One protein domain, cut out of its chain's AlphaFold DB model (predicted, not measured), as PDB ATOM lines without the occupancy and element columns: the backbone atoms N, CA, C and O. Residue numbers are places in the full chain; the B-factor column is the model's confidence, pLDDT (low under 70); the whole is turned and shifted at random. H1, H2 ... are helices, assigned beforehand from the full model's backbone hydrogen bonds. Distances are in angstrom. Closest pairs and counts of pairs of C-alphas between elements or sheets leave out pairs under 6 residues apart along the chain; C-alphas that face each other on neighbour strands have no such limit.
ATOM      1  N   GLN A 589      59.314  99.396  56.267       44.06
ATOM      2  CA  GLN A 589      58.531  98.737  57.323       44.06
ATOM      3  C   GLN A 589      58.823  97.231  57.443       44.06
ATOM      4  O   GLN A 589      58.995  96.732  58.555       44.06
ATOM      5  N   LYS A 590      58.955  96.507  56.318       44.94
ATOM      6  CA  LYS A 590      59.220  95.051  56.312       44.94
ATOM      7  C   LYS A 590      60.528  94.690  57.030       44.94
ATOM      8  O   LYS A 590      60.596  93.713  57.772       44.94
ATOM      9  N   LEU A 591      61.572  95.502  56.837       45.94
ATOM     10  CA  LEU A 591      62.861  95.329  57.515       45.94
ATOM     11  C   LEU A 591      62.816  95.822  58.968       45.94
ATOM     12  O   LEU A 591      63.413  95.189  59.841       45.94
ATOM     13  N   GLN A 592      62.085  96.905  59.241       47.59
ATOM     14  CA  GLN A 592      61.910  97.441  60.592       47.59
ATOM     15  C   GLN A 592      61.187  96.452  61.514       47.59
ATOM     16  O   GLN A 592      61.688  96.214  62.606       47.59
ATOM     17  N   GLY A 593      60.103  95.795  61.080       50.78
ATOM     18  CA  GLY A 593      59.409  94.782  61.890       50.78
ATOM     19  C   GLY A 593      60.334  93.639  62.334       50.78
ATOM     20  O   GLY A 593      60.450  93.346  63.525       50.78
ATOM     21  N   SER A 594      61.089  93.059  61.392       51.53
ATOM     22  CA  SER A 594      62.040  91.972  61.686       51.53
ATOM     23  C   SER A 594      63.217  92.414  62.569       51.53
ATOM     24  O   SER A 594      63.652  91.663  63.447       51.53
ATOM     25  N   GLN A 595      63.743  93.632  62.382       59.59
ATOM     26  CA  GLN A 595      64.800  94.160  63.252       59.59
ATOM     27  C   GLN A 595      64.284  94.547  64.641       59.59
ATOM     28  O   GLN A 595      64.993  94.329  65.622       59.59
ATOM     29  N   ASN A 596      63.070  95.086  64.742       61.81
ATOM     30  CA  ASN A 596      62.465  95.471  66.012       61.81
ATOM     31  C   ASN A 596      62.201  94.230  66.863       61.81
ATOM     32  O   ASN A 596      62.729  94.171  67.965       61.81
ATOM     33  N   GLY A 597      61.563  93.179  66.330       64.62
ATOM     34  CA  GLY A 597      61.380  91.918  67.066       64.62
ATOM     35  C   GLY A 597      62.696  91.283  67.551       64.62
ATOM     36  O   GLY A 597      62.768  90.755  68.662       64.62
ATOM     37  N   LYS A 598      63.784  91.401  66.772       70.19
ATOM     38  CA  LYS A 598      65.132  90.971  67.200       70.19
ATOM     39  C   LYS A 598      65.697  91.836  68.334       70.19
ATOM     40  O   LYS A 598      66.298  91.284  69.256       70.19
ATOM     41  N   LYS A 599      65.484  93.157  68.306       70.19
ATOM     42  CA  LYS A 599      65.841  94.073  69.406       70.19
ATOM     43  C   LYS A 599      64.994  93.804  70.655       70.19
ATOM     44  O   LYS A 599      65.565  93.740  71.741       70.19
ATOM     45  N   SER A 600      63.691  93.534  70.515       65.50
ATOM     46  CA  SER A 600      62.812  93.108  71.614       65.50
ATOM     47  C   SER A 600      63.373  91.872  72.314       65.50
ATOM     48  O   SER A 600      63.570  91.888  73.527       65.50
ATOM     49  N   LEU A 601      63.737  90.831  71.552       67.31
ATOM     50  CA  LEU A 601      64.338  89.610  72.102       67.31
ATOM     51  C   LEU A 601      65.694  89.853  72.788       67.31
ATOM     52  O   LEU A 601      66.001  89.203  73.786       67.31
ATOM     53  N   GLN A 602      66.521  90.761  72.261       75.19
ATOM     54  CA  GLN A 602      67.801  91.125  72.879       75.19
ATOM     55  C   GLN A 602      67.607  91.889  74.193       75.19
ATOM     56  O   GLN A 602      68.300  91.598  75.165       75.19
ATOM     57  N   ASN A 603      66.644  92.811  74.250       71.50
ATOM     58  CA  ASN A 603      66.302  93.539  75.469       71.50
ATOM     59  C   ASN A 603      65.711  92.595  76.528       71.50
ATOM     60  O   ASN A 603      66.128  92.647  77.683       71.50
ATOM     61  N   LEU A 604      64.862  91.641  76.126       68.44
ATOM     62  CA  LEU A 604      64.360  90.580  77.007       68.44
ATOM     63  C   LEU A 604      65.501  89.756  77.628       68.44
ATOM     64  O   LEU A 604      65.541  89.535  78.836       68.44
ATOM     65  N   LYS A 605      66.479  89.360  76.801       73.50
ATOM     66  CA  LYS A 605      67.685  88.626  77.220       73.50
ATOM     67  C   LYS A 605      68.668  89.445  78.064       73.50
ATOM     68  O   LYS A 605      69.603  88.859  78.604       73.50
ATOM     69  N   LYS A 606      68.495  90.766  78.171       74.00
ATOM     70  CA  LYS A 606      69.188  91.602  79.164       74.00
ATOM     71  C   LYS A 606      68.381  91.670  80.460       74.00
ATOM     72  O   LYS A 606      68.926  91.397  81.519       74.00
ATOM     73  N   PHE A 607      67.081  91.949  80.360       69.69
ATOM     74  CA  PHE A 607      66.174  92.127  81.498       69.69
ATOM     75  C   PHE A 607      65.986  90.867  82.362       69.69
ATOM     76  O   PHE A 607      65.858  90.971  83.578       69.69
ATOM     77  N   GLY A 608      65.991  89.671  81.763       68.88
ATOM     78  CA  GLY A 608      65.801  88.425  82.514       68.88
ATOM     79  C   GLY A 608      67.002  87.987  83.365       68.88
ATOM     80  O   GLY A 608      66.803  87.361  84.397       68.88
ATOM     81  N   LYS A 609      68.238  88.313  82.958       74.69
ATOM     82  CA  LYS A 609      69.471  87.632  83.416       74.69
ATOM     83  C   LYS A 609      69.808  87.738  84.905       74.69
ATOM     84  O   LYS A 609      70.558  86.900  85.393       74.69
ATOM     85  N   ASN A 610      69.322  88.768  85.592       79.00
ATOM     86  CA  ASN A 610      69.810  89.124  86.927       79.00
ATOM     87  C   ASN A 610      68.730  89.001  88.017       79.00
ATOM     88  O   ASN A 610      69.030  89.221  89.185       79.00
ATOM     89  N   LYS A 611      67.477  88.666  87.667       78.06
ATOM     90  CA  LYS A 611      66.346  88.711  88.617       78.06
ATOM     91  C   LYS A 611      66.448  87.683  89.741       78.06
ATOM     92  O   LYS A 611      66.235  88.035  90.893       78.06
ATOM     93  N   TRP A 612      66.792  86.439  89.408       79.75
ATOM     94  CA  TRP A 612      66.966  85.369  90.395       79.75
ATOM     95  C   TRP A 612      68.149  85.648  91.331       79.75
ATOM     96  O   TRP A 612      68.028  85.459  92.535       79.75
ATOM     97  N   VAL A 613      69.251  86.191  90.796       82.25
ATOM     98  CA  VAL A 613      70.406  86.636  91.597       82.25
ATOM     99  C   VAL A 613      69.986  87.738  92.568       82.25
ATOM    100  O   VAL A 613      70.302  87.657  93.745       82.25
ATOM    101  N   ALA A 614      69.231  88.735  92.100       84.19
ATOM    102  CA  ALA A 614      68.774  89.835  92.942       84.19
ATOM    103  C   ALA A 614      67.773  89.393  94.030       84.19
ATOM    104  O   ALA A 614      67.823  89.935  95.125       84.19
ATOM    105  N   TYR A 615      66.908  88.406  93.766       84.81
ATOM    106  CA  TYR A 615      65.977  87.861  94.768       84.81
ATOM    107  C   TYR A 615      66.676  86.992  95.826       84.81
ATOM    108  O   TYR A 615      66.341  87.051  97.007       84.81
ATOM    109  N   HIS A 616      67.692  86.223  95.421       83.12
ATOM    110  CA  HIS A 616      68.508  85.444  96.352       83.12
ATOM    111  C   HIS A 616      69.394  86.345  97.221       83.12
ATOM    112  O   HIS A 616      69.397  86.191  98.439       83.12
ATOM    113  N   LEU A 617      70.056  87.330  96.608       85.06
ATOM    114  CA  LEU A 617      70.879  88.323  97.299       85.06
ATOM    115  C   LEU A 617      70.045  89.217  98.231       85.06
ATOM    116  O   LEU A 617      70.545  89.640  99.266       85.06
ATOM    117  N   LEU A 618      68.774  89.487  97.907       85.88
ATOM    118  CA  LEU A 618      67.873  90.216  98.803       85.88
ATOM    119  C   LEU A 618      67.643  89.448 100.115       85.88
ATOM    120  O   LEU A 618      67.832  90.023 101.184       85.88
ATOM    121  N   ALA A 619      67.333  88.149 100.041       82.31
ATOM    122  CA  ALA A 619      67.194  87.313 101.233       82.31
ATOM    123  C   ALA A 619      68.519  87.160 101.997       82.31
ATOM    124  O   ALA A 619      68.530  87.274 103.218       82.31
ATOM    125  N   GLU A 620      69.655  86.996 101.307       83.19
ATOM    126  CA  GLU A 620      70.972  86.999 101.965       83.19
ATOM    127  C   GLU A 620      71.247  88.321 102.702       83.19
ATOM    128  O   GLU A 620      71.803  88.297 103.800       83.19
ATOM    129  N   LEU A 621      70.837  89.472 102.158       84.06
ATOM    130  CA  LEU A 621      70.945  90.755 102.859       84.06
ATOM    131  C   LEU A 621      69.995  90.844 104.062       84.06
ATOM    132  O   LEU A 621      70.408  91.328 105.114       84.06
ATOM    133  N   GLN A 622      68.754  90.369 103.947       82.19
ATOM    134  CA  GLN A 622      67.785  90.398 105.050       82.19
ATOM    135  C   GLN A 622      68.205  89.485 106.212       82.19
ATOM    136  O   GLN A 622      68.194  89.921 107.363       82.19
ATOM    137  N   ILE A 623      68.686  88.275 105.916       82.31
ATOM    138  CA  ILE A 623      69.217  87.337 106.916       82.31
ATOM    139  C   ILE A 623      70.461  87.928 107.605       82.31
ATOM    140  O   ILE A 623      70.512  87.983 108.830       82.31
ATOM    141  N   ASN A 624      71.452  88.409 106.841       81.25
ATOM    142  CA  ASN A 624      72.748  88.815 107.406       81.25
ATOM    143  C   ASN A 624      72.787  90.240 107.997       81.25
ATOM    144  O   ASN A 624      73.613  90.493 108.870       81.25
ATOM    145  N   TYR A 625      71.950  91.174 107.526       77.62
ATOM    146  CA  TYR A 625      72.002  92.592 107.936       77.62
ATOM    147  C   TYR A 625      70.718  93.120 108.584       77.62
ATOM    148  O   TYR A 625      70.796  94.097 109.325       77.62
ATOM    149  N   MET A 626      69.552  92.515 108.324       76.25
ATOM    150  CA  MET A 626      68.289  92.899 108.981       76.25
ATOM    151  C   MET A 626      67.882  91.931 110.104       76.25
ATOM    152  O   MET A 626      67.006  92.266 110.894       76.25
ATOM    153  N   GLY A 627      68.530  90.762 110.207       73.94
ATOM    154  CA  GLY A 627      68.227  89.741 111.216       73.94
ATOM    155  C   GLY A 627      66.851  89.094 111.033       73.94
ATOM    156  O   GLY A 627      66.266  88.605 111.997       73.94
ATOM    157  N   GLU A 628      66.299  89.136 109.819       75.12
ATOM    158  CA  GLU A 628      64.892  88.825 109.558       75.12
ATOM    159  C   GLU A 628      64.685  87.310 109.371       75.12
ATOM    160  O   GLU A 628      64.984  86.739 108.322       75.12
ATOM    161  N   THR A 629      64.170  86.638 110.404       69.94
ATOM    162  CA  THR A 629      64.074  85.166 110.497       69.94
ATOM    163  C   THR A 629      62.880  84.564 109.736       69.94
ATOM    164  O   THR A 629      62.301  83.569 110.173       69.94
ATOM    165  N   SER A 630      62.447  85.180 108.634       79.12
ATOM    166  CA  SER A 630      61.248  84.768 107.889       79.12
ATOM    167  C   SER A 630      61.265  85.161 106.403       79.12
ATOM    168  O   SER A 630      60.213  85.433 105.824       79.12
ATOM    169  N   THR A 631      62.439  85.169 105.758       86.69
ATOM    170  CA  THR A 631      62.555  85.350 104.293       86.69
ATOM    171  C   THR A 631      62.021  84.133 103.528       86.69
ATOM    172  O   THR A 631      61.746  83.079 104.112       86.69
ATOM    173  N   TRP A 632      61.922  84.237 102.201       86.19
ATOM    174  CA  TRP A 632      61.505  83.124 101.341       86.19
ATOM    175  C   TRP A 632      62.392  81.866 101.468       86.19
ATOM    176  O   TRP A 632      61.955  80.765 101.135       86.19
ATOM    177  N   VAL A 633      63.628  82.003 101.964       85.19
ATOM    178  CA  VAL A 633      64.550  80.880 102.220       85.19
ATOM    179  C   VAL A 633      64.112  80.083 103.458       85.19
ATOM    180  O   VAL A 633      64.094  78.853 103.412       85.19
ATOM    181  N   GLN A 634      63.695  80.777 104.528       84.69
ATOM    182  CA  GLN A 634      63.118  80.177 105.737       84.69
ATOM    183  C   GLN A 634      61.776  79.497 105.428       84.69
ATOM    184  O   GLN A 634      61.549  78.358 105.829       84.69
ATOM    185  N   SER A 635      60.876  80.165 104.692       83.38
ATOM    186  CA  SER A 635      59.512  79.648 104.471       83.38
ATOM    187  C   SER A 635      59.448  78.369 103.637       83.38
ATOM    188  O   SER A 635      58.509  77.594 103.787       83.38
ATOM    189  N   GLU A 636      60.423  78.164 102.750       83.38
ATOM    190  CA  GLU A 636      60.561  76.947 101.942       83.38
ATOM    191  C   GLU A 636      61.417  75.871 102.652       83.38
ATOM    192  O   GLU A 636      61.559  74.766 102.133       83.38
ATOM    193  N   GLY A 637      61.994  76.167 103.826       84.62
ATOM    194  CA  GLY A 637      62.805  75.231 104.616       84.62
ATOM    195  C   GLY A 637      64.190  74.914 104.033       84.62
ATOM    196  O   GLY A 637      64.760  73.872 104.341       84.62
ATOM    197  N   ILE A 638      64.739  75.787 103.181       86.12
ATOM    198  CA  ILE A 638      65.954  75.532 102.376       86.12
ATOM    199  C   ILE A 638      67.210  76.257 102.904       86.12
ATOM    200  O   ILE A 638      68.140  76.559 102.154       86.12
ATOM    201  N   GLU A 639      67.248  76.560 104.202       82.88
ATOM    202  CA  GLU A 639      68.337  77.302 104.861       82.88
ATOM    203  C   GLU A 639      69.632  76.507 105.052       82.88
ATOM    204  O   GLU A 639      70.713  77.100 105.086       82.88
ATOM    205  N   GLU A 640      69.541  75.181 105.139       84.25
ATOM    206  CA  GLU A 640      70.691  74.268 105.225       84.25
ATOM    207  C   GLU A 640      70.983  73.575 103.880       84.25
ATOM    208  O   GLU A 640      72.064  73.028 103.679       84.25
ATOM    209  N   GLU A 641      70.054  73.670 102.924       86.44
ATOM    210  CA  GLU A 641      70.121  73.017 101.612       86.44
ATOM    211  C   GLU A 641      71.238  73.545 100.705       86.44
ATOM    212  O   GLU A 641      71.698  74.685 100.820       86.44
ATOM    213  N   ASP A 642      71.657  72.719  99.748       89.00
ATOM    214  CA  ASP A 642      72.785  73.028  98.869       89.00
ATOM    215  C   ASP A 642      72.520  74.293  98.021       89.00
ATOM    216  O   ASP A 642      71.383  74.587  97.632       89.00
ATOM    217  N   TRP A 643      73.561  75.062  97.681       85.06
ATOM    218  CA  TRP A 643      73.405  76.357  96.983       85.06
ATOM    219  C   TRP A 643      72.670  76.227  95.635       85.06
ATOM    220  O   TRP A 643      71.998  77.154  95.181       85.06
ATOM    221  N   ILE A 644      72.762  75.048  95.012       89.31
ATOM    222  CA  ILE A 644      72.065  74.686  93.774       89.31
ATOM    223  C   ILE A 644      70.543  74.652  93.984       89.31
ATOM    224  O   ILE A 644      69.806  75.093  93.103       89.31
ATOM    225  N   VAL A 645      70.068  74.173  95.140       88.38
ATOM    226  CA  VAL A 645      68.640  74.099  95.496       88.38
ATOM    227  C   VAL A 645      68.079  75.507  95.695       88.38
ATOM    228  O   VAL A 645      67.076  75.871  95.077       88.38
ATOM    229  N   ARG A 646      68.788  76.350  96.457       86.50
ATOM    230  CA  ARG A 646      68.425  77.764  96.666       86.50
ATOM    231  C   ARG A 646      68.401  78.533  95.344       86.50
ATOM    232  O   ARG A 646      67.420  79.209  95.035       86.50
ATOM    233  N   TYR A 647      69.425  78.354  94.506       88.38
ATOM    234  CA  TYR A 647      69.462  78.927  93.159       88.38
ATOM    235  C   TYR A 647      68.293  78.441  92.289       88.38
ATOM    236  O   TYR A 647      67.677  79.249  91.592       88.38
ATOM    237  N   ALA A 648      67.962  77.145  92.321       89.06
ATOM    238  CA  ALA A 648      66.856  76.581  91.550       89.06
ATOM    239  C   ALA A 648      65.503  77.174  91.970       89.06
ATOM    240  O   ALA A 648      64.709  77.526  91.097       89.06
ATOM    241  N   ASN A 649      65.273  77.373  93.270       88.31
ATOM    242  CA  ASN A 649      64.041  77.974  93.786       88.31
ATOM    243  C   ASN A 649      63.964  79.485  93.489       88.31
ATOM    244  O   ASN A 649      62.938  79.955  92.997       88.31
ATOM    245  N   ALA A 650      65.065  80.236  93.623       88.50
ATOM    246  CA  ALA A 650      65.132  81.638  93.186       88.50
ATOM    247  C   ALA A 650      64.917  81.797  91.664       88.50
ATOM    248  O   ALA A 650      64.298  82.759  91.196       88.50
ATOM    249  N   PHE A 651      65.414  80.844  90.869       88.06
ATOM    250  CA  PHE A 651      65.224  80.786  89.419       88.06
ATOM    251  C   PHE A 651      63.784  80.411  89.039       88.06
ATOM    252  O   PHE A 651      63.211  81.029  88.138       88.06
ATOM    253  N   TYR A 652      63.173  79.465  89.758       90.19
ATOM    254  CA  TYR A 652      61.757  79.124  89.635       90.19
ATOM    255  C   TYR A 652      60.869  80.333  89.947       90.19
ATOM    256  O   TYR A 652      60.047  80.697  89.107       90.19
ATOM    257  N   TRP A 653      61.092  81.021  91.074       90.31
ATOM    258  CA  TRP A 653      60.378  82.252  91.425       90.31
ATOM    259  C   TRP A 653      60.525  83.323  90.335       90.31
ATOM    260  O   TRP A 653      59.534  83.895  89.878       90.31
ATOM    261  N   ALA A 654      61.742  83.545  89.826       89.31
ATOM    262  CA  ALA A 654      61.977  84.520  88.762       89.31
ATOM    263  C   ALA A 654      61.250  84.162  87.449       89.31
ATOM    264  O   ALA A 654      60.792  85.067  86.745       89.31
ATOM    265  N   ILE A 655      61.108  82.870  87.124       88.06
ATOM    266  CA  ILE A 655      60.306  82.393  85.986       88.06
ATOM    267  C   ILE A 655      58.807  82.532  86.265       88.06
ATOM    268  O   ILE A 655      58.096  83.054  85.410       88.06
ATOM    269  N   ALA A 656      58.316  82.121  87.435       90.44
ATOM    270  CA  ALA A 656      56.907  82.226  87.807       90.44
ATOM    271  C   ALA A 656      56.441  83.690  87.768       90.44
ATOM    272  O   ALA A 656      55.442  84.011  87.122       90.44
ATOM    273  N   THR A 657      57.224  84.603  88.347       89.44
ATOM    274  CA  THR A 657      56.997  86.052  88.279       89.44
ATOM    275  C   THR A 657      57.101  86.574  86.844       89.44
ATOM    276  O   THR A 657      56.260  87.370  86.431       89.44
ATOM    277  N   MET A 658      58.051  86.091  86.027       87.12
ATOM    278  CA  MET A 658      58.132  86.439  84.596       87.12
ATOM    279  C   MET A 658      56.914  85.969  83.777       87.12
ATOM    280  O   MET A 658      56.549  86.626  82.802       87.12
ATOM    281  N   MET A 659      56.285  84.864  84.176       88.69
ATOM    282  CA  MET A 659      55.077  84.295  83.566       88.69
ATOM    283  C   MET A 659      53.774  84.849  84.177       88.69
ATOM    284  O   MET A 659      52.699  84.399  83.795       88.69
ATOM    285  N   LEU A 660      53.861  85.822  85.099       88.62
ATOM    286  CA  LEU A 660      52.738  86.417  85.844       88.62
ATOM    287  C   LEU A 660      51.951  85.418  86.728       88.62
ATOM    288  O   LEU A 660      50.795  85.654  87.060       88.62
ATOM    289  N   ILE A 661      52.603  84.320  87.128       90.06
ATOM    290  CA  ILE A 661      52.120  83.298  88.082       90.06
ATOM    291  C   ILE A 661      52.662  83.568  89.505       90.06
ATOM    292  O   ILE A 661      52.139  83.036  90.478       90.06
ATOM    293  N   GLY A 662      53.739  84.357  89.609       79.50
ATOM    294  CA  GLY A 662      54.618  84.478  90.779       79.50
ATOM    295  C   GLY A 662      53.941  84.711  92.133       79.50
ATOM    296  O   GLY A 662      52.953  85.433  92.248       79.50
ATOM    297  N   THR A 663      54.530  84.110  93.167       78.31
ATOM    298  CA  THR A 663      54.116  84.248  94.565       78.31
ATOM    299  C   THR A 663      54.467  85.622  95.139       78.31
ATOM    300  O   THR A 663      55.392  86.296  94.676       78.31
ATOM    301  N   LYS A 664      53.731  86.032  96.181       82.31
ATOM    302  CA  LYS A 664      54.124  87.159  97.041       82.31
ATOM    303  C   LYS A 664      55.442  86.852  97.771       82.31
ATOM    304  O   LYS A 664      55.754  85.683  97.991       82.31
ATOM    305  N   GLY A 665      56.145  87.899  98.198       81.88
ATOM    306  CA  GLY A 665      57.181  87.769  99.223       81.88
ATOM    307  C   GLY A 665      56.591  87.348 100.573       81.88
ATOM    308  O   GLY A 665      55.383  87.487 100.810       81.88
ATOM    309  N   THR A 666      57.439  86.837 101.458       85.38
ATOM    310  CA  THR A 666      57.090  86.553 102.856       85.38
ATOM    311  C   THR A 666      57.249  87.805 103.712       85.38
ATOM    312  O   THR A 666      56.364  88.122 104.506       85.38
ATOM    313  N   THR A 667      58.329  88.553 103.485       87.56
ATOM    314  CA  THR A 667      58.654  89.806 104.179       87.56
ATOM    315  C   THR A 667      58.063  91.028 103.468       87.56
ATOM    316  O   THR A 667      57.678  90.991 102.291       87.56
ATOM    317  N   PHE A 668      58.012  92.164 104.170       87.25
ATOM    318  CA  PHE A 668      57.556  93.435 103.596       87.25
ATOM    319  C   PHE A 668      58.490  93.926 102.473       87.25
ATOM    320  O   PHE A 668      58.022  94.355 101.414       87.25
ATOM    321  N   VAL A 669      59.808  93.791 102.664       88.12
ATOM    322  CA  VAL A 669      60.826  94.215 101.687       88.12
ATOM    323  C   VAL A 669      60.782  93.345 100.426       88.12
ATOM    324  O   VAL A 669      60.738  93.886  99.317       88.12
ATOM    325  N   GLU A 670      60.688  92.017 100.564       88.12
ATOM    326  CA  GLU A 670      60.454  91.120  99.423       88.12
ATOM    327  C   GLU A 670      59.145  91.443  98.702       88.12
ATOM    328  O   GLU A 670      59.092  91.378  97.475       88.12
ATOM    329  N   THR A 671      58.080  91.795  99.426       89.75
ATOM    330  CA  THR A 671      56.776  92.118  98.827       89.75
ATOM    331  C   THR A 671      56.845  93.393  97.980       89.75
ATOM    332  O   THR A 671      56.326  93.416  96.856       89.75
ATOM    333  N   ILE A 672      57.545  94.432  98.447       91.00
ATOM    334  CA  ILE A 672      57.836  95.633  97.648       91.00
ATOM    335  C   ILE A 672      58.689  95.272  96.423       91.00
ATOM    336  O   ILE A 672      58.330  95.628  95.298       91.00
ATOM    337  N   PHE A 673      59.780  94.526  96.610       89.00
ATOM    338  CA  PHE A 673      60.679  94.105  95.530       89.00
ATOM    339  C   PHE A 673      59.955  93.275  94.454       89.00
ATOM    340  O   PHE A 673      60.082  93.546  93.255       89.00
ATOM    341  N   THR A 674      59.122  92.326  94.882       90.00
ATOM    342  CA  THR A 674      58.238  91.510  94.042       90.00
ATOM    343  C   THR A 674      57.293  92.392  93.236       90.00
ATOM    344  O   THR A 674      57.204  92.234  92.021       90.00
ATOM    345  N   THR A 675      56.642  93.364  93.879       91.00
ATOM    346  CA  THR A 675      55.689  94.282  93.231       91.00
ATOM    347  C   THR A 675      56.378  95.160  92.180       91.00
ATOM    348  O   THR A 675      55.883  95.286  91.058       91.00
ATOM    349  N   VAL A 676      57.566  95.700  92.477       90.38
ATOM    350  CA  VAL A 676      58.380  96.464  91.514       90.38
ATOM    351  C   VAL A 676      58.804  95.589  90.328       90.38
ATOM    352  O   VAL A 676      58.657  95.992  89.170       90.38
ATOM    353  N   ILE A 677      59.270  94.359  90.577       89.56
ATOM    354  CA  ILE A 677      59.613  93.407  89.511       89.56
ATOM    355  C   ILE A 677      58.382  93.007  88.688       89.56
ATOM    356  O   ILE A 677      58.508  92.875  87.466       89.56
ATOM    357  N   LEU A 678      57.210  92.842  89.302       90.50
ATOM    358  CA  LEU A 678      55.956  92.518  88.623       90.50
ATOM    359  C   LEU A 678      55.552  93.644  87.661       90.50
ATOM    360  O   LEU A 678      55.328  93.374  86.482       90.50
ATOM    361  N   LEU A 679      55.571  94.905  88.109       91.19
ATOM    362  CA  LEU A 679      55.259  96.078  87.278       91.19
ATOM    363  C   LEU A 679      56.158  96.162  86.033       91.19
ATOM    364  O   LEU A 679      55.660  96.251  84.906       91.19
ATOM    365  N   PHE A 680      57.482  96.043  86.200       89.19
ATOM    366  CA  PHE A 680      58.401  96.002  85.057       89.19
ATOM    367  C   PHE A 680      58.173  94.772  84.160       89.19
ATOM    368  O   PHE A 680      58.361  94.847  82.945       89.19
ATOM    369  N   THR A 681      57.759  93.636  84.728       88.50
ATOM    370  CA  THR A 681      57.451  92.418  83.961       88.50
ATOM    371  C   THR A 681      56.212  92.595  83.095       88.50
ATOM    372  O   THR A 681      56.272  92.276  81.910       88.50
ATOM    373  N   VAL A 682      55.123  93.151  83.636       91.44
ATOM    374  CA  VAL A 682      53.882  93.413  82.890       91.44
ATOM    375  C   VAL A 682      54.146  94.354  81.711       91.44
ATOM    376  O   VAL A 682      53.734  94.053  80.590       91.44
ATOM    377  N   GLY A 683      54.911  95.435  81.910       90.75
ATOM    378  CA  GLY A 683      55.296  96.342  80.819       90.75
ATOM    379  C   GLY A 683      56.117  95.652  79.718       90.75
ATOM    380  O   GLY A 683      55.863  95.833  78.525       90.75
ATOM    381  N   VAL A 684      57.066  94.794  80.103       87.50
ATOM    382  CA  VAL A 684      57.872  93.998  79.163       87.50
ATOM    383  C   VAL A 684      57.037  92.924  78.443       87.50
ATOM    384  O   VAL A 684      57.259  92.669  77.257       87.50
ATOM    385  N   PHE A 685      56.048  92.330  79.112       87.00
ATOM    386  CA  PHE A 685      55.126  91.350  78.536       87.00
ATOM    387  C   PHE A 685      54.152  91.991  77.535       87.00
ATOM    388  O   PHE A 685      53.974  91.474  76.432       87.00
ATOM    389  N   ALA A 686      53.608  93.173  77.843       91.06
ATOM    390  CA  ALA A 686      52.801  93.952  76.903       91.06
ATOM    391  C   ALA A 686      53.594  94.309  75.629       91.06
ATOM    392  O   ALA A 686      53.096  94.158  74.510       91.06
ATOM    393  N   TYR A 687      54.866  94.697  75.777       88.94
ATOM    394  CA  TYR A 687      55.760  94.960  74.646       88.94
ATOM    395  C   TYR A 687      56.094  93.700  73.821       88.94
ATOM    396  O   TYR A 687      56.227  93.783  72.594       88.94
ATOM    397  N   LEU A 688      56.190  92.524  74.456       87.19
ATOM    398  CA  LEU A 688      56.294  91.244  73.746       87.19
ATOM    399  C   LEU A 688      55.043  90.951  72.918       87.19
ATOM    400  O   LEU A 688      55.178  90.651  71.734       87.19
ATOM    401  N   LEU A 689      53.847  91.074  73.501       90.00
ATOM    402  CA  LEU A 689      52.587  90.843  72.790       90.00
ATOM    403  C   LEU A 689      52.447  91.785  71.585       90.00
ATOM    404  O   LEU A 689      52.206  91.317  70.476       90.00
ATOM    405  N   GLY A 690      52.715  93.085  71.759       91.81
ATOM    406  CA  GLY A 690      52.741  94.043  70.647       91.81
ATOM    407  C   GLY A 690      53.777  93.691  69.569       91.81
ATOM    408  O   GLY A 690      53.483  93.762  68.376       91.81
ATOM    409  N   SER A 691      54.970  93.232  69.968       88.75
ATOM    410  CA  SER A 691      55.998  92.754  69.030       88.75
ATOM    411  C   SER A 691      55.538  91.515  68.244       88.75
ATOM    412  O   SER A 691      55.830  91.409  67.054       88.75
ATOM    413  N   ILE A 692      54.813  90.590  68.882       90.06
ATOM    414  CA  ILE A 692      54.268  89.380  68.248       90.06
ATOM    415  C   ILE A 692      53.149  89.747  67.262       90.06
ATOM    416  O   ILE A 692      53.180  89.273  66.127       90.06
ATOM    417  N   SER A 693      52.238  90.655  67.625       90.25
ATOM    418  CA  SER A 693      51.167  91.155  66.744       90.25
ATOM    419  C   SER A 693      51.687  91.793  65.449       90.25
ATOM    420  O   SER A 693      51.100  91.598  64.386       90.25
ATOM    421  N   LEU A 694      52.827  92.492  65.492       90.00
ATOM    422  CA  LEU A 694      53.466  93.049  64.289       90.00
ATOM    423  C   LEU A 694      54.130  91.974  63.406       90.00
ATOM    424  O   LEU A 694      54.171  92.111  62.183       90.00
ATOM    425  N   ILE A 695      54.646  90.893  64.001       90.31
ATOM    426  CA  ILE A 695      55.222  89.756  63.259       90.31
ATOM    427  C   ILE A 695      54.105  88.920  62.611       90.31
ATOM    428  O   ILE A 695      54.250  88.508  61.458       90.31
ATOM    429  N   ILE A 696      52.983  88.746  63.322       89.94
ATOM    430  CA  ILE A 696      51.696  88.266  62.801       89.94
ATOM    431  C   ILE A 696      51.333  89.085  61.556       89.94
ATOM    432  O   ILE A 696      51.325  88.548  60.449       89.94
ATOM    433  N   GLU A 697      51.099  90.393  61.687       88.69
ATOM    434  CA  GLU A 697      50.641  91.247  60.580       88.69
ATOM    435  C   GLU A 697      51.554  91.167  59.339       88.69
ATOM    436  O   GLU A 697      51.073  91.032  58.212       88.69
ATOM    437  N   GLU A 698      52.877  91.173  59.525       86.62
ATOM    438  CA  GLU A 698      53.833  91.154  58.415       86.62
ATOM    439  C   GLU A 698      53.868  89.809  57.661       86.62
ATOM    440  O   GLU A 698      53.942  89.825  56.430       86.62
ATOM    441  N   ILE A 699      53.726  88.658  58.339       88.00
ATOM    442  CA  ILE A 699      53.547  87.362  57.647       88.00
ATOM    443  C   ILE A 699      52.176  87.296  56.954       88.00
ATOM    444  O   ILE A 699      52.036  86.725  55.870       88.00
ATOM    445  N   ASN A 700      51.175  87.979  57.504       88.88
ATOM    446  CA  ASN A 700      49.828  88.017  56.944       88.88
ATOM    447  C   ASN A 700      49.634  88.946  55.770       88.88
ATOM    448  O   ASN A 700      48.667  88.757  55.027       88.88
ATOM    449  N   LYS A 701      50.518  89.927  55.614       85.94
ATOM    450  CA  LYS A 701      50.408  91.053  54.688       85.94
ATOM    451  C   LYS A 701      49.949  90.624  53.303       85.94
ATOM    452  O   LYS A 701      48.918  91.090  52.839       85.94
TER     453      LYS A 701
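AT A GLANCE: This is residues 589 to 701 of the 1259 residues of the protein "Cyclic nucleotide-binding protein" of Pseudocohnilembus persalinus (UniProt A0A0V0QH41). The domain is a long rod of helices: H5 runs along most of its length, while H1 and H2, one after the other, run the opposite way, with H1 side by side with the later part of H5. H4 crosses steeply beside H2, its last residues 657 and 658 pack on H5, and the very short H3 is near H2 and H4. The printed part has 113 residues with five named helices, H1 to H5 in chain order, and no named strand: all helix. It is loose, with a radius of gyration of the C-alphas of 17.7 A and spans of 58 by 25 by 21 A.

IN THESE COORDINATES: H1, residues 589 to 607, begins at C-alpha 589 (58.531, 98.737, 57.323) and is 26.2 A long. H2 is residues 611 to 626, 20.9 A; H3 is residues 632 to 635; H4 is residues 643 to 658, 22.1 A. H5, residues 668 to 701, is 49.5 A long and ends at C-alpha 701 (50.408, 91.053, 54.688).

HOW THE PARTS SIT: H5 is the hub, touching H1, H2 and H4. Its residues 684 to 698 touch H1 at a shallow tilt of 21 degrees, opposite ways; the closest C-alphas, of Gly 597 and Ser 691, are 5.8 A apart. H5 and H2 only just touch, with 3 pairs of C-alphas within 8 A, the closest those of Leu 618 and Glu 670 at 7.5 A. H4 touches H5 at a steep tilt of 57 degrees, with the C-alphas of Met 658 and Thr 681 closest at 6.1 A. H2 touches H4 with residues 611 to 616, at a steep tilt of 61 degrees; the closest C-alphas, of Trp 612 and Phe 651, are 5.0 A apart. H1 and H4 are apart. Every O i to N i+4 pair is within hydrogen-bond range in H2, H4 and H5, and 14 of 15 in H1; H3 is too short for such a pair.

THE WHOLE: The farthest C-alphas, of Gly 627 and Lys 701, are 59.3 A apart. The printed part has no cut, and no link is long. Mean pLDDT of the printed part is 81.8, and of H1 62; 15 residues are under 70, among them 589 to 597.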